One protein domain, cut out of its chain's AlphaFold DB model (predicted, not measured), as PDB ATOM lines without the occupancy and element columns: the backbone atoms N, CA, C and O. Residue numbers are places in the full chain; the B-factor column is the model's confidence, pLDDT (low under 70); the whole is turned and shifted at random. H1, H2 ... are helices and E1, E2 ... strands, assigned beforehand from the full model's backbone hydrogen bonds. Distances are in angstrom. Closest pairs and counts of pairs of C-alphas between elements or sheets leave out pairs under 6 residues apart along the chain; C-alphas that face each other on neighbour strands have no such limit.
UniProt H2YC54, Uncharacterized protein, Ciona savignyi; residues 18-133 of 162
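Overview. This is residues 18 to 133 of the 162 residues of an uncharacterized protein of Ciona savignyi (UniProt H2YC54). A four-stranded sheet has a long helix, H2, along one face, and a smaller three-stranded sheet meets one end of it, only partly face to face and with its strands crossed against those of the larger sheet. The two sheets spread apart as a flat V joined at the link from E3 to E4, and from the smaller sheet the helix H1 sticks out, residues 18 to 26 standing free. The printed part has 116 residues with two named helices and seven named strands, in the order H1 E1 E2 E3 E4 E5 E6 H2 E7; the class is mixed, helices and strands. The larger sheet runs E6 E5 E4 E7 and is mixed, the smaller runs E1 E2 E3 and is antiparallel. The whole is only just loose, close to compact, with a radius of gyration of the C-alphas of 16.3 A and spans of 45 by 42 by 21 A.

Arrangement. In the larger sheet, E4, residues 59 to 67, and E5, residues 73 to 81, form an antiparallel hairpin, with N 62 and O 78 2.9 A apart, within hydrogen-bond range. E6, residues 84 to 88, is an edge strand and forms a hairpin with E5, N 87 and O 79 being 2.8 A apart. E4, E5 and E6 are a meander, each strand the antiparallel neighbour of the one before. The other edge strand, E7, residues 113 to 115, is parallel to E4, with N 115 and O 61 2.8 A apart. This sheet is twisted, its C-alphas lying up to 4.3 A off the best plane, and E5 bends by 53 degrees at residue 77. H2, residues 96 to 110, is on one face of the sheet in two layers, at a height over the sheet of 8.9 A; it lies over E4 and runs along the strands, at 9 degrees to E4 on the local plane. The closest C-alphas of H2 and E7 are those of Ala 107 and Tyr 114, 6.0 A apart. E6, H2 and E7 form a split strand-helix-strand unit, two strands running the same way with E5 and E4 between them, and its crossover is right-handed. The smaller sheet, E1, residues 31 to 35, E2, residues 41 to 46, and E3, residues 49 to 55, is a second meander of two hairpins, with N 34 and O 43 2.9 A apart and N 44 and O 52 2.8 A apart. The two sheets form a sandwich, two sheets face to face, their strands at 76 degrees; the closest C-alphas of E2 and E6 are those of Phe 44 and Val 84, 7.0 A apart. H1, residues 18 to 27, is not on either sheet. In H1 and H2 every O i to N i+4 pair is within hydrogen-bond range.

Along the chain. E4 is 25.2 A from first to last C-alpha, E5 24.1 A, H2 20.8 A and E3 18.3 A. H1 begins at C-alpha 18 at (19.310, -81.251, 142.926), and E7 ends at C-alpha 115 at (32.924, -113.593, 119.715).

Size, cuts and confidence. The C-alphas of Leu 18 and Thr 133, 52.6 A apart, are the two farthest apart. The printed part has no cut; no link is long, and residues 116 to 133 hold no named element. The mean pLDDT of the printed part is 92.5, and no printed residue is under 70.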
ATOM      1  N   LEU A  18      18.266 -80.780 143.838       95.62
ATOM      2  CA  LEU A  18      19.310 -81.251 142.926       95.62
ATOM      3  C   LEU A  18      19.592 -82.747 143.122       95.62
ATOM      4  O   LEU A  18      19.804 -83.474 142.149       95.62
ATOM      5  N   TRP A  19      19.552 -83.229 144.366       94.88
ATOM      6  CA  TRP A  19      19.748 -84.643 144.675       94.88
ATOM      7  C   TRP A  19      18.604 -85.516 144.155       94.88
ATOM      8  O   TRP A  19      18.857 -86.585 143.595       94.88
ATOM      9  N   SER A  20      17.355 -85.054 144.262       93.00
ATOM     10  CA  SER A  20      16.190 -85.773 143.740       93.00
ATOM     11  C   SER A  20      16.175 -85.803 142.209       93.00
ATOM     12  O   SER A  20      15.983 -86.873 141.633       93.00
ATOM     13  N   ILE A  21      16.492 -84.689 141.534       94.00
ATOM     14  CA  ILE A  21      16.659 -84.653 140.070       94.00
ATOM     15  C   ILE A  21      17.758 -85.615 139.630       94.00
ATOM     16  O   ILE A  21      17.571 -86.384 138.680       94.00
ATOM     17  N   ARG A  22      18.899 -85.600 140.327       90.69
ATOM     18  CA  ARG A  22      20.012 -86.514 140.068       90.69
ATOM     19  C   ARG A  22      19.540 -87.961 140.204       90.69
ATOM     20  O   ARG A  22      19.767 -88.763 139.302       90.69
ATOM     21  N   PHE A  23      18.847 -88.289 141.291       86.81
ATOM     22  CA  PHE A  23      18.342 -89.635 141.549       86.81
ATOM     23  C   PHE A  23      17.345 -90.104 140.482       86.81
ATOM     24  O   PHE A  23      17.477 -91.220 139.978       86.81
ATOM     25  N   ILE A  24      16.389 -89.258 140.091       87.00
ATOM     26  CA  ILE A  24      15.422 -89.567 139.030       87.00
ATOM     27  C   ILE A  24      16.158 -89.803 137.711       87.00
ATOM     28  O   ILE A  24      15.954 -90.838 137.085       87.00
ATOM     29  N   SER A  25      17.078 -88.909 137.342       84.31
ATOM     30  CA  SER A  25      17.876 -89.025 136.116       84.31
ATOM     31  C   SER A  25      18.679 -90.330 136.060       84.31
ATOM     32  O   SER A  25      18.693 -90.992 135.028       84.31
ATOM     33  N   PHE A  26      19.284 -90.764 137.173       78.62
ATOM     34  CA  PHE A  26      20.029 -92.032 137.228       78.62
ATOM     35  C   PHE A  26      19.153 -93.284 137.126       78.62
ATOM     36  O   PHE A  26      19.641 -94.355 136.762       78.62
ATOM     37  N   ASN A  27      17.879 -93.186 137.495       76.75
ATOM     38  CA  ASN A  27      16.935 -94.296 137.401       76.75
ATOM     39  C   ASN A  27      16.103 -94.258 136.112       76.75
ATOM     40  O   ASN A  27      15.458 -95.255 135.772       76.75
ATOM     41  N   TRP A  28      16.144 -93.147 135.382       80.06
ATOM     42  CA  TRP A  28      15.399 -92.951 134.152       80.06
ATOM     43  C   TRP A  28      15.919 -93.887 133.055       80.06
ATOM     44  O   TRP A  28      17.114 -93.943 132.780       80.06
ATOM     45  N   GLN A  29      15.014 -94.650 132.436       82.62
ATOM     46  CA  GLN A  29      15.321 -95.559 131.320       82.62
ATOM     47  C   GLN A  29      16.414 -96.603 131.616       82.62
ATOM     48  O   GLN A  29      17.146 -97.015 130.714       82.62
ATOM     49  N   LYS A  30      16.515 -97.088 132.863       86.50
ATOM     50  CA  LYS A  30      17.398 -98.220 133.185       86.50
ATOM     51  C   LYS A  30      17.107 -99.402 132.257       86.50
ATOM     52  O   LYS A  30      15.976 -99.891 132.196       86.50
ATOM     53  N   ARG A  31      18.144 -99.837 131.541       89.38
ATOM     54  CA  ARG A  31      18.113-100.987 130.639       89.38
ATOM     55  C   ARG A  31      18.462-102.242 131.427       89.38
ATOM     56  O   ARG A  31      19.385-102.225 132.244       89.38
ATOM     57  N   ARG A  32      17.723-103.323 131.209       91.25
ATOM     58  CA  ARG A  32      17.969-104.604 131.873       91.25
ATOM     59  C   ARG A  32      17.737-105.735 130.893       91.25
ATOM     60  O   ARG A  32      16.668-105.825 130.305       91.25
ATOM     61  N   ILE A  33      18.719-106.617 130.779       92.56
ATOM     62  CA  ILE A  33      18.584-107.879 130.058       92.56
ATOM     63  C   ILE A  33      18.466-108.978 131.102       92.56
ATOM     64  O   ILE A  33      19.289-109.062 132.015       92.56
ATOM     65  N   VAL A  34      17.419-109.784 130.993       93.25
ATOM     66  CA  VAL A  34      17.186-110.937 131.862       93.25
ATOM     67  C   VAL A  34      17.256-112.185 131.004       93.25
ATOM     68  O   VAL A  34      16.586-112.263 129.979       93.25
ATOM     69  N   LEU A  35      18.078-113.142 131.417       92.44
ATOM     70  CA  LEU A  35      18.150-114.454 130.787       92.44
ATOM     71  C   LEU A  35      17.186-115.390 131.509       92.44
ATOM     72  O   LEU A  35      17.133-115.396 132.744       92.44
ATOM     73  N   GLU A  36      16.419-116.156 130.747       91.12
ATOM     74  CA  GLU A  36      15.536-117.173 131.301       91.12
ATOM     75  C   GLU A  36      16.348-118.293 131.968       91.12
ATOM     76  O   GLU A  36      17.447-118.628 131.524       91.12
ATOM     77  N   LYS A  37      15.811-118.895 133.038       84.69
ATOM     78  CA  LYS A  37      16.495-119.979 133.770       84.69
ATOM     79  C   LYS A  37      16.749-121.206 132.898       84.69
ATOM     80  O   LYS A  37      17.783-121.848 133.047       84.69
ATOM     81  N   ASP A  38      15.837-121.473 131.970       84.00
ATOM     82  CA  ASP A  38      15.922-122.589 131.027       84.00
ATOM     83  C   ASP A  38      16.966-122.327 129.927       84.00
ATOM     84  O   ASP A  38      17.321-123.219 129.156       84.00
ATOM     85  N   GLY A  39      17.478-121.091 129.859       82.31
ATOM     86  CA  GLY A  39      18.544-120.679 128.958       82.31
ATOM     87  C   GLY A  39      18.129-120.598 127.495       82.31
ATOM     88  O   GLY A  39      19.014-120.535 126.654       82.31
ATOM     89  N   GLN A  40      16.828-120.618 127.187       87.19
ATOM     90  CA  GLN A  40      16.315-120.579 125.814       87.19
ATOM     91  C   GLN A  40      16.027-119.160 125.334       87.19
ATOM     92  O   GLN A  40      16.305-118.846 124.177       87.19
ATOM     93  N   ASN A  41      15.530-118.294 126.219       93.75
ATOM     94  CA  ASN A  41      15.107-116.943 125.865       93.75
ATOM     95  C   ASN A  41      15.809-115.868 126.699       93.75
ATOM     96  O   ASN A  41      16.360-116.114 127.779       93.75
ATOM     97  N   TYR A  42      15.769-114.644 126.186       94.69
ATOM     98  CA  TYR A  42      16.141-113.440 126.906       94.69
ATOM     99  C   TYR A  42      15.059-112.369 126.759       94.69
ATOM    100  O   TYR A  42      14.352-112.282 125.755       94.69
ATOM    101  N   PHE A  43      14.987-111.511 127.769       94.88
ATOM    102  CA  PHE A  43      14.020-110.431 127.874       94.88
ATOM    103  C   PHE A  43      14.753-109.104 128.026       94.88
ATOM    104  O   PHE A  43      15.548-108.922 128.955       94.88
ATOM    105  N   PHE A  44      14.481-108.165 127.125       95.12
ATOM    106  CA  PHE A  44      15.052-106.826 127.140       95.12
ATOM    107  C   PHE A  44      14.043-105.817 127.682       95.12
ATOM    108  O   PHE A  44      12.982-105.594 127.099       95.12
ATOM    109  N   TYR A  45      14.395-105.189 128.799       93.75
ATOM    110  CA  TYR A  45      13.588-104.179 129.465       93.75
ATOM    111  C   TYR A  45      14.233-102.803 129.366       93.75
ATOM    112  O   TYR A  45      15.437-102.658 129.591       93.75
ATOM    113  N   VAL A  46      13.409-101.780 129.159       92.19
ATOM    114  CA  VAL A  46      13.811-100.372 129.227       92.19
ATOM    115  C   VAL A  46      12.831 -99.633 130.133       92.19
ATOM    116  O   VAL A  46      11.617 -99.701 129.942       92.19
ATOM    117  N   GLY A  47      13.343 -98.986 131.185       88.75
ATOM    118  CA  GLY A  47      12.499 -98.272 132.151       88.75
ATOM    119  C   GLY A  47      11.471 -99.178 132.843       88.75
ATOM    120  O   GLY A  47      10.373 -98.736 133.166       88.75
ATOM    121  N   GLY A  48      11.801-100.464 133.013       87.50
ATOM    122  CA  GLY A  48      10.916-101.471 133.610       87.50
ATOM    123  C   GLY A  48       9.871-102.076 132.663       87.50
ATOM    124  O   GLY A  48       9.179-103.004 133.069       87.50
ATOM    125  N   ARG A  49       9.773-101.618 131.409       91.62
ATOM    126  CA  ARG A  49       8.858-102.176 130.400       91.62
ATOM    127  C   ARG A  49       9.584-103.179 129.518       91.62
ATOM    128  O   ARG A  49      10.712-102.910 129.116       91.62
ATOM    129  N   LEU A  50       8.947-104.313 129.227       94.25
ATOM    130  CA  LEU A  50       9.464-105.282 128.262       94.25
ATOM    131  C   LEU A  50       9.386-104.660 126.864       94.25
ATOM    132  O   LEU A  50       8.307-104.284 126.417       94.25
ATOM    133  N   VAL A  51      10.536-104.514 126.213       94.12
ATOM    134  CA  VAL A  51      10.653-103.973 124.853       94.12
ATOM    135  C   VAL A  51      10.758-105.103 123.842       94.12
ATOM    136  O   VAL A  51      10.162-105.022 122.772       94.12
ATOM    137  N   TYR A  52      11.516-106.148 124.178       94.81
ATOM    138  CA  TYR A  52      11.761-107.257 123.269       94.81
ATOM    139  C   TYR A  52      11.976-108.574 124.017       94.81
ATOM    140  O   TYR A  52      12.562-108.598 125.101       94.81
ATOM    141  N   GLU A  53      11.522-109.659 123.403       95.19
ATOM    142  CA  GLU A  53      11.739-111.041 123.819       95.19
ATOM    143  C   GLU A  53      12.331-111.797 122.630       95.19
ATOM    144  O   GLU A  53      11.829-111.689 121.509       95.19
ATOM    145  N   GLY A  54      13.411-112.540 122.863       93.75
ATOM    146  CA  GLY A  54      14.083-113.273 121.801       93.75
ATOM    147  C   GLY A  54      14.822-114.507 122.292       93.75
ATOM    148  O   GLY A  54      15.049-114.697 123.481       93.75
ATOM    149  N   GLU A  55      15.231-115.342 121.342       93.94
ATOM    150  CA  GLU A  55      15.983-116.565 121.625       93.94
ATOM    151  C   GLU A  55      17.445-116.261 122.000       93.94
ATOM    152  O   GLU A  55      18.081-115.365 121.436       93.94
ATOM    153  N   ILE A  56      18.015-117.055 122.906       94.06
ATOM    154  CA  ILE A  56      19.358-116.888 123.487       94.06
ATOM    155  C   ILE A  56      20.482-116.845 122.442       94.06
ATOM    156  O   ILE A  56      21.515-116.213 122.647       94.06
ATOM    157  N   HIS A  57      20.295-117.492 121.291       93.25
ATOM    158  CA  HIS A  57      21.296-117.513 120.229       93.25
ATOM    159  C   HIS A  57      21.474-116.138 119.559       93.25
ATOM    160  O   HIS A  57      22.476-115.915 118.881       93.25
ATOM    161  N   ASN A  58      20.516-115.221 119.750       94.75
ATOM    162  CA  ASN A  58      20.540-113.869 119.195       94.75
ATOM    163  C   ASN A  58      21.230-112.846 120.097       94.75
ATOM    164  O   ASN A  58      21.319-111.689 119.700       94.75
ATOM    165  N   ILE A  59      21.692-113.236 121.287       95.44
ATOM    166  CA  ILE A  59      22.469-112.375 122.178       95.44
ATOM    167  C   ILE A  59      23.894-112.913 122.306       95.44
ATOM    168  O   ILE A  59      24.127-114.124 122.353       95.44
ATOM    169  N   TYR A  60      24.873-112.014 122.325       96.50
ATOM    170  CA  TYR A  60      26.277-112.390 122.385       96.50
ATOM    171  C   TYR A  60      27.153-111.292 122.981       96.50
ATOM    172  O   TYR A  60      26.882-110.095 122.867       96.50
ATOM    173  N   PHE A  61      28.268-111.711 123.569       97.31
ATOM    174  CA  PHE A  61      29.378-110.818 123.863       97.31
ATOM    175  C   PHE A  61      30.312-110.747 122.663       97.31
ATOM    176  O   PHE A  61      30.607-111.772 122.050       97.31
ATOM    177  N   ARG A  62      30.815-109.557 122.342       97.00
ATOM    178  CA  ARG A  62      31.808-109.377 121.284       97.00
ATOM    179  C   ARG A  62      32.920-108.432 121.712       97.00
ATOM    180  O   ARG A  62      32.665-107.417 122.357       97.00
ATOM    181  N   LEU A  63      34.158-108.749 121.340       97.31
ATOM    182  CA  LEU A  63      35.230-107.757 121.371       97.31
ATOM    183  C   LEU A  63      35.118-106.848 120.147       97.31
ATOM    184  O   LEU A  63      34.997-107.314 119.018       97.31
ATOM    185  N   ARG A  64      35.176-105.539 120.365       96.50
ATOM    186  CA  ARG A  64      35.314-104.541 119.301       96.50
ATOM    187  C   ARG A  64      36.736-104.020 119.318       96.50
ATOM    188  O   ARG A  64      37.203-103.605 120.377       96.50
ATOM    189  N   SER A  65      37.395-104.039 118.168       95.44
ATOM    190  CA  SER A  65      38.660-103.349 117.948       95.44
ATOM    191  C   SER A  65      38.396-101.964 117.359       95.44
ATOM    192  O   SER A  65      37.489-101.772 116.548       95.44
ATOM    193  N   GLN A  66      39.187-100.987 117.780       94.62
ATOM    194  CA  GLN A  66      39.222 -99.652 117.207       94.62
ATOM    195  C   GLN A  66      40.680 -99.246 117.044       94.62
ATOM    196  O   GLN A  66      41.435 -99.193 118.017       94.62
ATOM    197  N   CYS A  67      41.074 -98.953 115.810       93.56
ATOM    198  CA  CYS A  67      42.391 -98.406 115.525       93.56
ATOM    199  C   CYS A  67      42.371 -96.903 115.804       93.56
ATOM    200  O   CYS A  67      41.511 -96.183 115.295       93.56
ATOM    201  N   SER A  68      43.306 -96.437 116.623       93.62
ATOM    202  CA  SER A  68      43.515 -95.010 116.857       93.62
ATOM    203  C   SER A  68      44.535 -94.443 115.861       93.62
ATOM    204  O   SER A  68      45.305 -95.180 115.243       93.62
ATOM    205  N   SER A  69      44.555 -93.118 115.703       90.25
ATOM    206  CA  SER A  69      45.477 -92.403 114.804       90.25
ATOM    207  C   SER A  69      46.950 -92.589 115.175       90.25
ATOM    208  O   SER A  69      47.826 -92.424 114.333       90.25
ATOM    209  N   ASN A  70      47.229 -92.980 116.419       88.50
ATOM    210  CA  ASN A  70      48.563 -93.318 116.913       88.50
ATOM    211  C   ASN A  70      49.036 -94.731 116.506       88.50
ATOM    212  O   ASN A  70      50.072 -95.182 116.989       88.50
ATOM    213  N   GLY A  71      48.269 -95.458 115.684       89.62
ATOM    214  CA  GLY A  71      48.589 -96.822 115.251       89.62
ATOM    215  C   GLY A  71      48.328 -97.907 116.301       89.62
ATOM    216  O   GLY A  71      48.552 -99.082 116.025       89.62
ATOM    217  N   SER A  72      47.842 -97.548 117.493       93.50
ATOM    218  CA  SER A  72      47.485 -98.516 118.532       93.50
ATOM    219  C   SER A  72      46.046 -98.995 118.364       93.50
ATOM    220  O   SER A  72      45.130 -98.201 118.127       93.50
ATOM    221  N   THR A  73      45.836-100.299 118.544       95.06
ATOM    222  CA  THR A  73      44.503-100.908 118.536       95.06
ATOM    223  C   THR A  73      43.979-101.023 119.956       95.06
ATOM    224  O   THR A  73      44.586-101.668 120.814       95.06
ATOM    225  N   TYR A  74      42.825-100.415 120.190       95.94
ATOM    226  CA  TYR A  74      42.104-100.506 121.445       95.94
ATOM    227  C   TYR A  74      40.950-101.485 121.311       95.94
ATOM    228  O   TYR A  74      40.288-101.560 120.278       95.94
ATOM    229  N   TYR A  75      40.701-102.219 122.382       96.81
ATOM    230  CA  TYR A  75      39.666-103.226 122.479       96.81
ATOM    231  C   TYR A  75      38.671-102.835 123.560       96.81
ATOM    232  O   TYR A  75      39.045-102.315 124.612       96.81
ATOM    233  N   ARG A  76      37.397-103.118 123.311       96.94
ATOM    234  CA  ARG A  76      36.327-103.000 124.303       96.94
ATOM    235  C   ARG A  76      35.384-104.188 124.201       96.94
ATOM    236  O   ARG A  76      35.209-104.755 123.122       96.94
ATOM    237  N   LEU A  77      34.792-104.565 125.325       97.62
ATOM    238  CA  LEU A  77      33.810-105.631 125.395       97.62
ATOM    239  C   LEU A  77      32.412-105.036 125.272       97.62
ATOM    240  O   LEU A  77      32.044-104.148 126.044       97.62
ATOM    241  N   VAL A  78      31.634-105.556 124.330       97.00
ATOM    242  CA  VAL A  78      30.241-105.162 124.129       97.00
ATOM    243  C   VAL A  78      29.313-106.360 124.288       97.00
ATOM    244  O   VAL A  78      29.666-107.483 123.925       97.00
ATOM    245  N   LEU A  79      28.126-106.116 124.831       96.00
ATOM    246  CA  LEU A  79      26.978-107.012 124.754       96.00
ATOM    247  C   LEU A  79      26.070-106.502 123.644       96.00
ATOM    248  O   LEU A  79      25.688-105.334 123.649       96.00
ATOM    249  N   ASN A  80      25.738-107.361 122.694       95.12
ATOM    250  CA  ASN A  80      24.872-107.004 121.582       95.12
ATOM    251  C   ASN A  80      23.872-108.139 121.330       95.12
ATOM    252  O   ASN A  80      24.085-109.279 121.754       95.12
ATOM    253  N   GLY A  81      22.772-107.823 120.663       92.75
ATOM    254  CA  GLY A  81      21.800-108.812 120.251       92.75
ATOM    255  C   GLY A  81      20.727-108.257 119.327       92.75
ATOM    256  O   GLY A  81      20.674-107.067 119.020       92.75
ATOM    257  N   PHE A  82      19.859-109.141 118.851       93.12
ATOM    258  CA  PHE A  82      18.780-108.761 117.942       93.12
ATOM    259  C   PHE A  82      17.738-107.869 118.642       93.12
ATOM    260  O   PHE A  82      17.221-108.239 119.682       93.12
ATOM    261  N   HIS A  83      17.432-106.687 118.098       92.31
ATOM    262  CA  HIS A  83      16.586-105.672 118.764       92.31
ATOM    263  C   HIS A  83      17.070-105.227 120.159       92.31
ATOM    264  O   HIS A  83      16.308-104.639 120.928       92.31
ATOM    265  N   VAL A  84      18.350-105.443 120.464       91.44
ATOM    266  CA  VAL A  84      19.008-104.951 121.676       91.44
ATOM    267  C   VAL A  84      20.060-103.929 121.269       91.44
ATOM    268  O   VAL A  84      20.821-104.134 120.328       91.44
ATOM    269  N   GLU A  85      20.094-102.800 121.968       90.56
ATOM    270  CA  GLU A  85      21.123-101.781 121.763       90.56
ATOM    271  C   GLU A  85      22.496-102.310 122.209       90.56
ATOM    272  O   GLU A  85      22.603-102.966 123.247       90.56
ATOM    273  N   GLU A  86      23.551-102.021 121.440       92.75
ATOM    274  CA  GLU A  86      24.912-102.423 121.806       92.75
ATOM    275  C   GLU A  86      25.319-101.739 123.119       92.75
ATOM    276  O   GLU A  86      25.411-100.516 123.199       92.75
ATOM    277  N   GLN A  87      25.566-102.540 124.157       92.81
ATOM    278  CA  GLN A  87      25.958-102.052 125.470       92.81
ATOM    279  C   GLN A  87      27.445-102.298 125.709       92.81
ATOM    280  O   GLN A  87      27.914-103.436 125.758       92.81
ATOM    281  N   GLU A  88      28.185-101.217 125.927       94.44
ATOM    282  CA  GLU A  88      29.588-101.272 126.320       94.44
ATOM    283  C   GLU A  88      29.710-101.698 127.788       94.44
ATOM    284  O   GLU A  88      29.089-101.116 128.678       94.44
ATOM    285  N   LEU A  89      30.499-102.743 128.044       93.56
ATOM    286  CA  LEU A  89      30.702-103.296 129.389       93.56
ATOM    287  C   LEU A  89      32.057-102.932 129.983       93.56
ATOM    288  O   LEU A  89      32.256-103.053 131.190       93.56
ATOM    289  N   SER A  90      33.005-102.538 129.137       94.31
ATOM    290  CA  SER A  90      34.350-102.165 129.548       94.31
ATOM    291  C   SER A  90      34.780-100.877 128.865       94.31
ATOM    292  O   SER A  90      34.444-100.634 127.706       94.31
ATOM    293  N   SER A  91      35.627-100.114 129.548       93.38
ATOM    294  CA  SER A  91      36.415 -99.062 128.912       93.38
ATOM    295  C   SER A  91      37.366 -99.649 127.865       93.38
ATOM    296  O   SER A  91      37.669-100.848 127.867       93.38
ATOM    297  N   MET A  92      37.852 -98.789 126.974       93.50
ATOM    298  CA  MET A  92      38.817 -99.171 125.950       93.50
ATOM    299  C   MET A  92      40.175 -99.521 126.569       93.50
ATOM    300  O   MET A  92      40.664 -98.812 127.448       93.50
ATOM    301  N   THR A  93      40.802-100.598 126.102       94.88
ATOM    302  CA  THR A  93      42.107-101.068 126.588       94.88
ATOM    303  C   THR A  93      42.936-101.659 125.456       94.88
ATOM    304  O   THR A  93      42.398-102.264 124.537       94.88
ATOM    305  N   THR A  94      44.256-101.522 125.511       95.19
ATOM    306  CA  THR A  94      45.170-102.189 124.568       95.19
ATOM    307  C   THR A  94      45.409-103.658 124.933       95.19
ATOM    308  O   THR A  94      45.837-104.449 124.094       95.19
ATOM    309  N   ASN A  95      45.100-104.062 126.172       95.44
ATOM    310  CA  ASN A  95      45.318-105.424 126.652       95.44
ATOM    311  C   ASN A  95      44.167-106.359 126.231       95.44
ATOM    312  O   ASN A  95      43.259-106.648 127.016       95.44
ATOM    313  N   LYS A  96      44.229-106.846 124.983       95.31
ATOM    314  CA  LYS A  96      43.258-107.802 124.419       95.31
ATOM    315  C   LYS A  96      43.127-109.064 125.277       95.31
ATOM    316  O   LYS A  96      42.011-109.471 125.581       95.31
ATOM    317  N   ALA A  97      44.245-109.653 125.706       95.25
ATOM    318  CA  ALA A  97      44.260-110.946 126.395       95.25
ATOM    319  C   ALA A  97      43.516-110.913 127.741       95.25
ATOM    320  O   ALA A  97      42.720-111.806 128.042       95.25
ATOM    321  N   ALA A  98      43.727-109.864 128.541       95.56
ATOM    322  CA  ALA A  98      43.016-109.697 129.808       95.56
ATOM    323  C   ALA A  98      41.505-109.524 129.592       95.56
ATOM    324  O   ALA A  98      40.694-110.113 130.313       95.56
ATOM    325  N   LEU A  99      41.128-108.744 128.575       96.44
ATOM    326  CA  LEU A  99      39.730-108.491 128.250       96.44
ATOM    327  C   LEU A  99      39.032-109.738 127.693       96.44
ATOM    328  O   LEU A  99      37.887-110.010 128.043       96.44
ATOM    329  N   GLU A 100      39.730-110.531 126.884       96.38
ATOM    330  CA  GLU A 100      39.262-111.817 126.371       96.38
ATOM    331  C   GLU A 100      39.004-112.821 127.500       96.38
ATOM    332  O   GLU A 100      37.940-113.442 127.539       96.38
ATOM    333  N   LEU A 101      39.925-112.952 128.462       95.94
ATOM    334  CA  LEU A 101      39.737-113.836 129.616       95.94
ATOM    335  C   LEU A 101      38.494-113.447 130.428       95.94
ATOM    336  O   LEU A 101      37.703-114.309 130.826       95.94
ATOM    337  N   LEU A 102      38.306-112.144 130.654       96.19
ATOM    338  CA  LEU A 102      37.130-111.606 131.330       96.19
ATOM    339  C   LEU A 102      35.857-111.901 130.531       96.19
ATOM    340  O   LEU A 102      34.895-112.421 131.093       96.19
ATOM    341  N   ALA A 103      35.864-111.631 129.225       96.69
ATOM    342  CA  ALA A 103      34.719-111.850 128.350       96.69
ATOM    343  C   ALA A 103      34.298-113.324 128.322       96.69
ATOM    344  O   ALA A 103      33.124-113.635 128.528       96.69
ATOM    345  N   LYS A 104      35.260-114.244 128.176       96.81
ATOM    346  CA  LYS A 104      35.024-115.693 128.221       96.81
ATOM    347  C   LYS A 104      34.450-116.134 129.567       96.81
ATOM    348  O   LYS A 104      33.532-116.951 129.604       96.81
ATOM    349  N   ARG A 105      34.942-115.572 130.680       96.62
ATOM    350  CA  ARG A 105      34.425-115.864 132.027       96.62
ATOM    351  C   ARG A 105      32.985-115.383 132.206       96.62
ATOM    352  O   ARG A 105      32.187-116.112 132.793       96.62
ATOM    353  N   ILE A 106      32.647-114.190 131.717       95.44
ATOM    354  CA  ILE A 106      31.272-113.671 131.768       95.44
ATOM    355  C   ILE A 106      30.362-114.535 130.896       95.44
ATOM    356  O   ILE A 106      29.378-115.057 131.405       95.44
ATOM    357  N   ALA A 107      30.741-114.772 129.639       95.44
ATOM    358  CA  ALA A 107      29.985-115.596 128.699       95.44
ATOM    359  C   ALA A 107      29.730-117.017 129.227       95.44
ATOM    360  O   ALA A 107      28.640-117.559 129.055       95.44
ATOM    361  N   PHE A 108      30.712-117.612 129.915       94.88
ATOM    362  CA  PHE A 108      30.542-118.890 130.606       94.88
ATOM    363  C   PHE A 108      29.508-118.794 131.734       94.88
ATOM    364  O   PHE A 108      28.584-119.601 131.779       94.88
ATOM    365  N   LYS A 109      29.630-117.799 132.623       93.81
ATOM    366  CA  LYS A 109      28.722-117.634 133.770       93.81
ATOM    367  C   LYS A 109      27.286-117.321 133.365       93.81
ATOM    368  O   LYS A 109      26.366-117.738 134.057       93.81
ATOM    369  N   THR A 110      27.095-116.579 132.280       91.88
ATOM    370  CA  THR A 110      25.765-116.217 131.779       91.88
ATOM    371  C   THR A 110      25.234-117.211 130.752       91.88
ATOM    372  O   THR A 110      24.117-117.036 130.289       91.88
ATOM    373  N   ASN A 111      26.018-118.224 130.367       93.31
ATOM    374  CA  ASN A 111      25.689-119.167 129.301       93.31
ATOM    375  C   ASN A 111      25.295-118.469 127.981       93.31
ATOM    376  O   ASN A 111      24.274-118.784 127.388       93.31
ATOM    377  N   VAL A 112      26.092-117.496 127.531       94.56
ATOM    378  CA  VAL A 112      25.864-116.721 126.294       94.56
ATOM    379  C   VAL A 112      27.035-116.933 125.332       94.56
ATOM    380  O   VAL A 112      28.139-117.297 125.747       94.56
ATOM    381  N   ASN A 113      26.802-116.725 124.036       95.88
ATOM    382  CA  ASN A 113      27.846-116.795 123.017       95.88
ATOM    383  C   ASN A 113      28.896-115.687 123.202       95.88
ATOM    384  O   ASN A 113      28.590-114.577 123.637       95.88
ATOM    385  N   TYR A 114      30.138-115.977 122.830       97.38
ATOM    386  CA  TYR A 114      31.231-115.012 122.814       97.38
ATOM    387  C   TYR A 114      31.920-115.004 121.454       97.38
ATOM    388  O   TYR A 114      32.279-116.057 120.923       97.38
ATOM    389  N   PHE A 115      32.171-113.807 120.935       97.12
ATOM    390  CA  PHE A 115      32.924-113.593 119.715       97.12
ATOM    391  C   PHE A 115      34.135-112.683 119.960       97.12
ATOM    392  O   PHE A 115      34.038-111.641 120.609       97.12
ATOM    393  N   ASP A 116      35.291-113.060 119.420       96.81
ATOM    394  CA  ASP A 116      36.433-112.164 119.310       96.81
ATOM    395  C   ASP A 116      36.143-111.031 118.298       96.81
ATOM    396  O   ASP A 116      35.123-111.003 117.606       96.81
ATOM    397  N   SER A 117      37.057-110.073 118.256       95.19
ATOM    398  CA  SER A 117      37.138-108.981 117.296       95.19
ATOM    399  C   SER A 117      37.213-109.471 115.852       95.19
ATOM    400  O   SER A 117      36.419-109.008 115.030       95.19
ATOM    401  N   ASP A 118      38.087-110.438 115.578       94.62
ATOM    402  CA  ASP A 118      38.283-111.025 114.252       94.62
ATOM    403  C   ASP A 118      37.253-112.130 113.984       94.62
ATOM    404  O   ASP A 118      37.108-113.030 114.804       94.62
ATOM    405  N   ASP A 119      36.581-112.108 112.827       91.94
ATOM    406  CA  ASP A 119      35.502-113.059 112.482       91.94
ATOM    407  C   ASP A 119      35.979-114.506 112.242       91.94
ATOM    408  O   ASP A 119      35.175-115.437 112.209       91.94
ATOM    409  N   VAL A 120      37.283-114.699 112.034       92.94
ATOM    410  CA  VAL A 120      37.914-116.011 111.793       92.94
ATOM    411  C   VAL A 120      38.695-116.513 113.009       92.94
ATOM    412  O   VAL A 120      39.485-117.450 112.904       92.94
ATOM    413  N   SER A 121      38.508-115.878 114.166       93.38
ATOM    414  CA  SER A 121      39.260-116.204 115.372       93.38
ATOM    415  C   SER A 121      38.880-117.582 115.912       93.38
ATOM    416  O   SER A 121      37.715-117.921 116.087       93.38
ATOM    417  N   ILE A 122      39.869-118.384 116.293       93.12
ATOM    418  CA  ILE A 122      39.610-119.651 116.996       93.12
ATOM    419  C   ILE A 122      39.121-119.435 118.437       93.12
ATOM    420  O   ILE A 122      38.689-120.378 119.095       93.12
ATOM    421  N   SER A 123      39.188-118.199 118.940       93.88
ATOM    422  CA  SER A 123      38.784-117.851 120.302       93.88
ATOM    423  C   SER A 123      37.275-117.683 120.486       93.88
ATOM    424  O   SER A 123      36.840-117.494 121.627       93.88
ATOM    425  N   HIS A 124      36.479-117.740 119.411       95.44
ATOM    426  CA  HIS A 124      35.018-117.713 119.500       95.44
ATOM    427  C   HIS A 124      34.493-118.873 120.361       95.44
ATOM    428  O   HIS A 124      34.984-119.998 120.298       95.44
ATOM    429  N   ILE A 125      33.456-118.610 121.155       96.12
ATOM    430  CA  ILE A 125      32.748-119.624 121.940       96.12
ATOM    431  C   ILE A 125      31.275-119.552 121.563       96.12
ATOM    432  O   ILE A 125      30.554-118.647 121.985       96.12
ATOM    433  N   VAL A 126      30.825-120.535 120.792       94.12
ATOM    434  CA  VAL A 126      29.429-120.663 120.374       94.12
ATOM    435  C   VAL A 126      28.793-121.802 121.167       94.12
ATOM    436  O   VAL A 126      29.186-122.955 121.033       94.12
ATOM    437  N   ARG A 127      27.839-121.460 122.033       92.25
ATOM    438  CA  ARG A 127      27.056-122.392 122.866       92.25
ATOM    439  C   ARG A 127      25.672-122.620 122.281       92.25
ATOM    440  O   ARG A 127      25.169-123.736 122.297       92.25
ATOM    441  N   HIS A 128      25.094-121.550 121.750       92.25
ATOM    442  CA  HIS A 128      23.746-121.518 121.214       92.25
ATOM    443  C   HIS A 128      23.811-121.221 119.733       92.25
ATOM    444  O   HIS A 128      24.325-120.177 119.328       92.25
ATOM    445  N   VAL A 129      23.286-122.128 118.924       90.12
ATOM    446  CA  VAL A 129      23.199-121.932 117.481       90.12
ATOM    447  C   VAL A 129      21.741-121.889 117.085       90.12
ATOM    448  O   VAL A 129      20.921-122.613 117.645       90.12
ATOM    449  N   ASN A 130      21.416-121.050 116.106       88.25
ATOM    450  CA  ASN A 130      20.070-121.016 115.570       88.25
ATOM    451  C   ASN A 130      19.758-122.368 114.886       88.25
ATOM    452  O   ASN A 130      20.419-122.726 113.897       88.25
ATOM    453  N   PRO A 131      18.749-123.114 115.375       80.69
ATOM    454  CA  PRO A 131      18.429-124.442 114.862       80.69
ATOM    455  C   PRO A 131      17.962-124.394 113.403       80.69
ATOM    456  O   PRO A 131      18.217-125.325 112.646       80.69
ATOM    457  N   LYS A 132      17.345-123.292 112.959       81.62
ATOM    458  CA  LYS A 132      16.838-123.143 111.584       81.62
ATOM    459  C   LYS A 132      17.971-123.032 110.564       81.62
ATOM    460  O   LYS A 132      17.834-123.507 109.440       81.62
ATOM    461  N   THR A 133      19.091-122.420 110.941       72.19
ATOM    462  CA  THR A 133      20.253-122.250 110.055       72.19
ATOM    463  C   THR A 133      21.205-123.438 110.065       72.19
ATOM    464  O   THR A 133      21.871-123.665 109.060       72.19
TER     465      THR A 133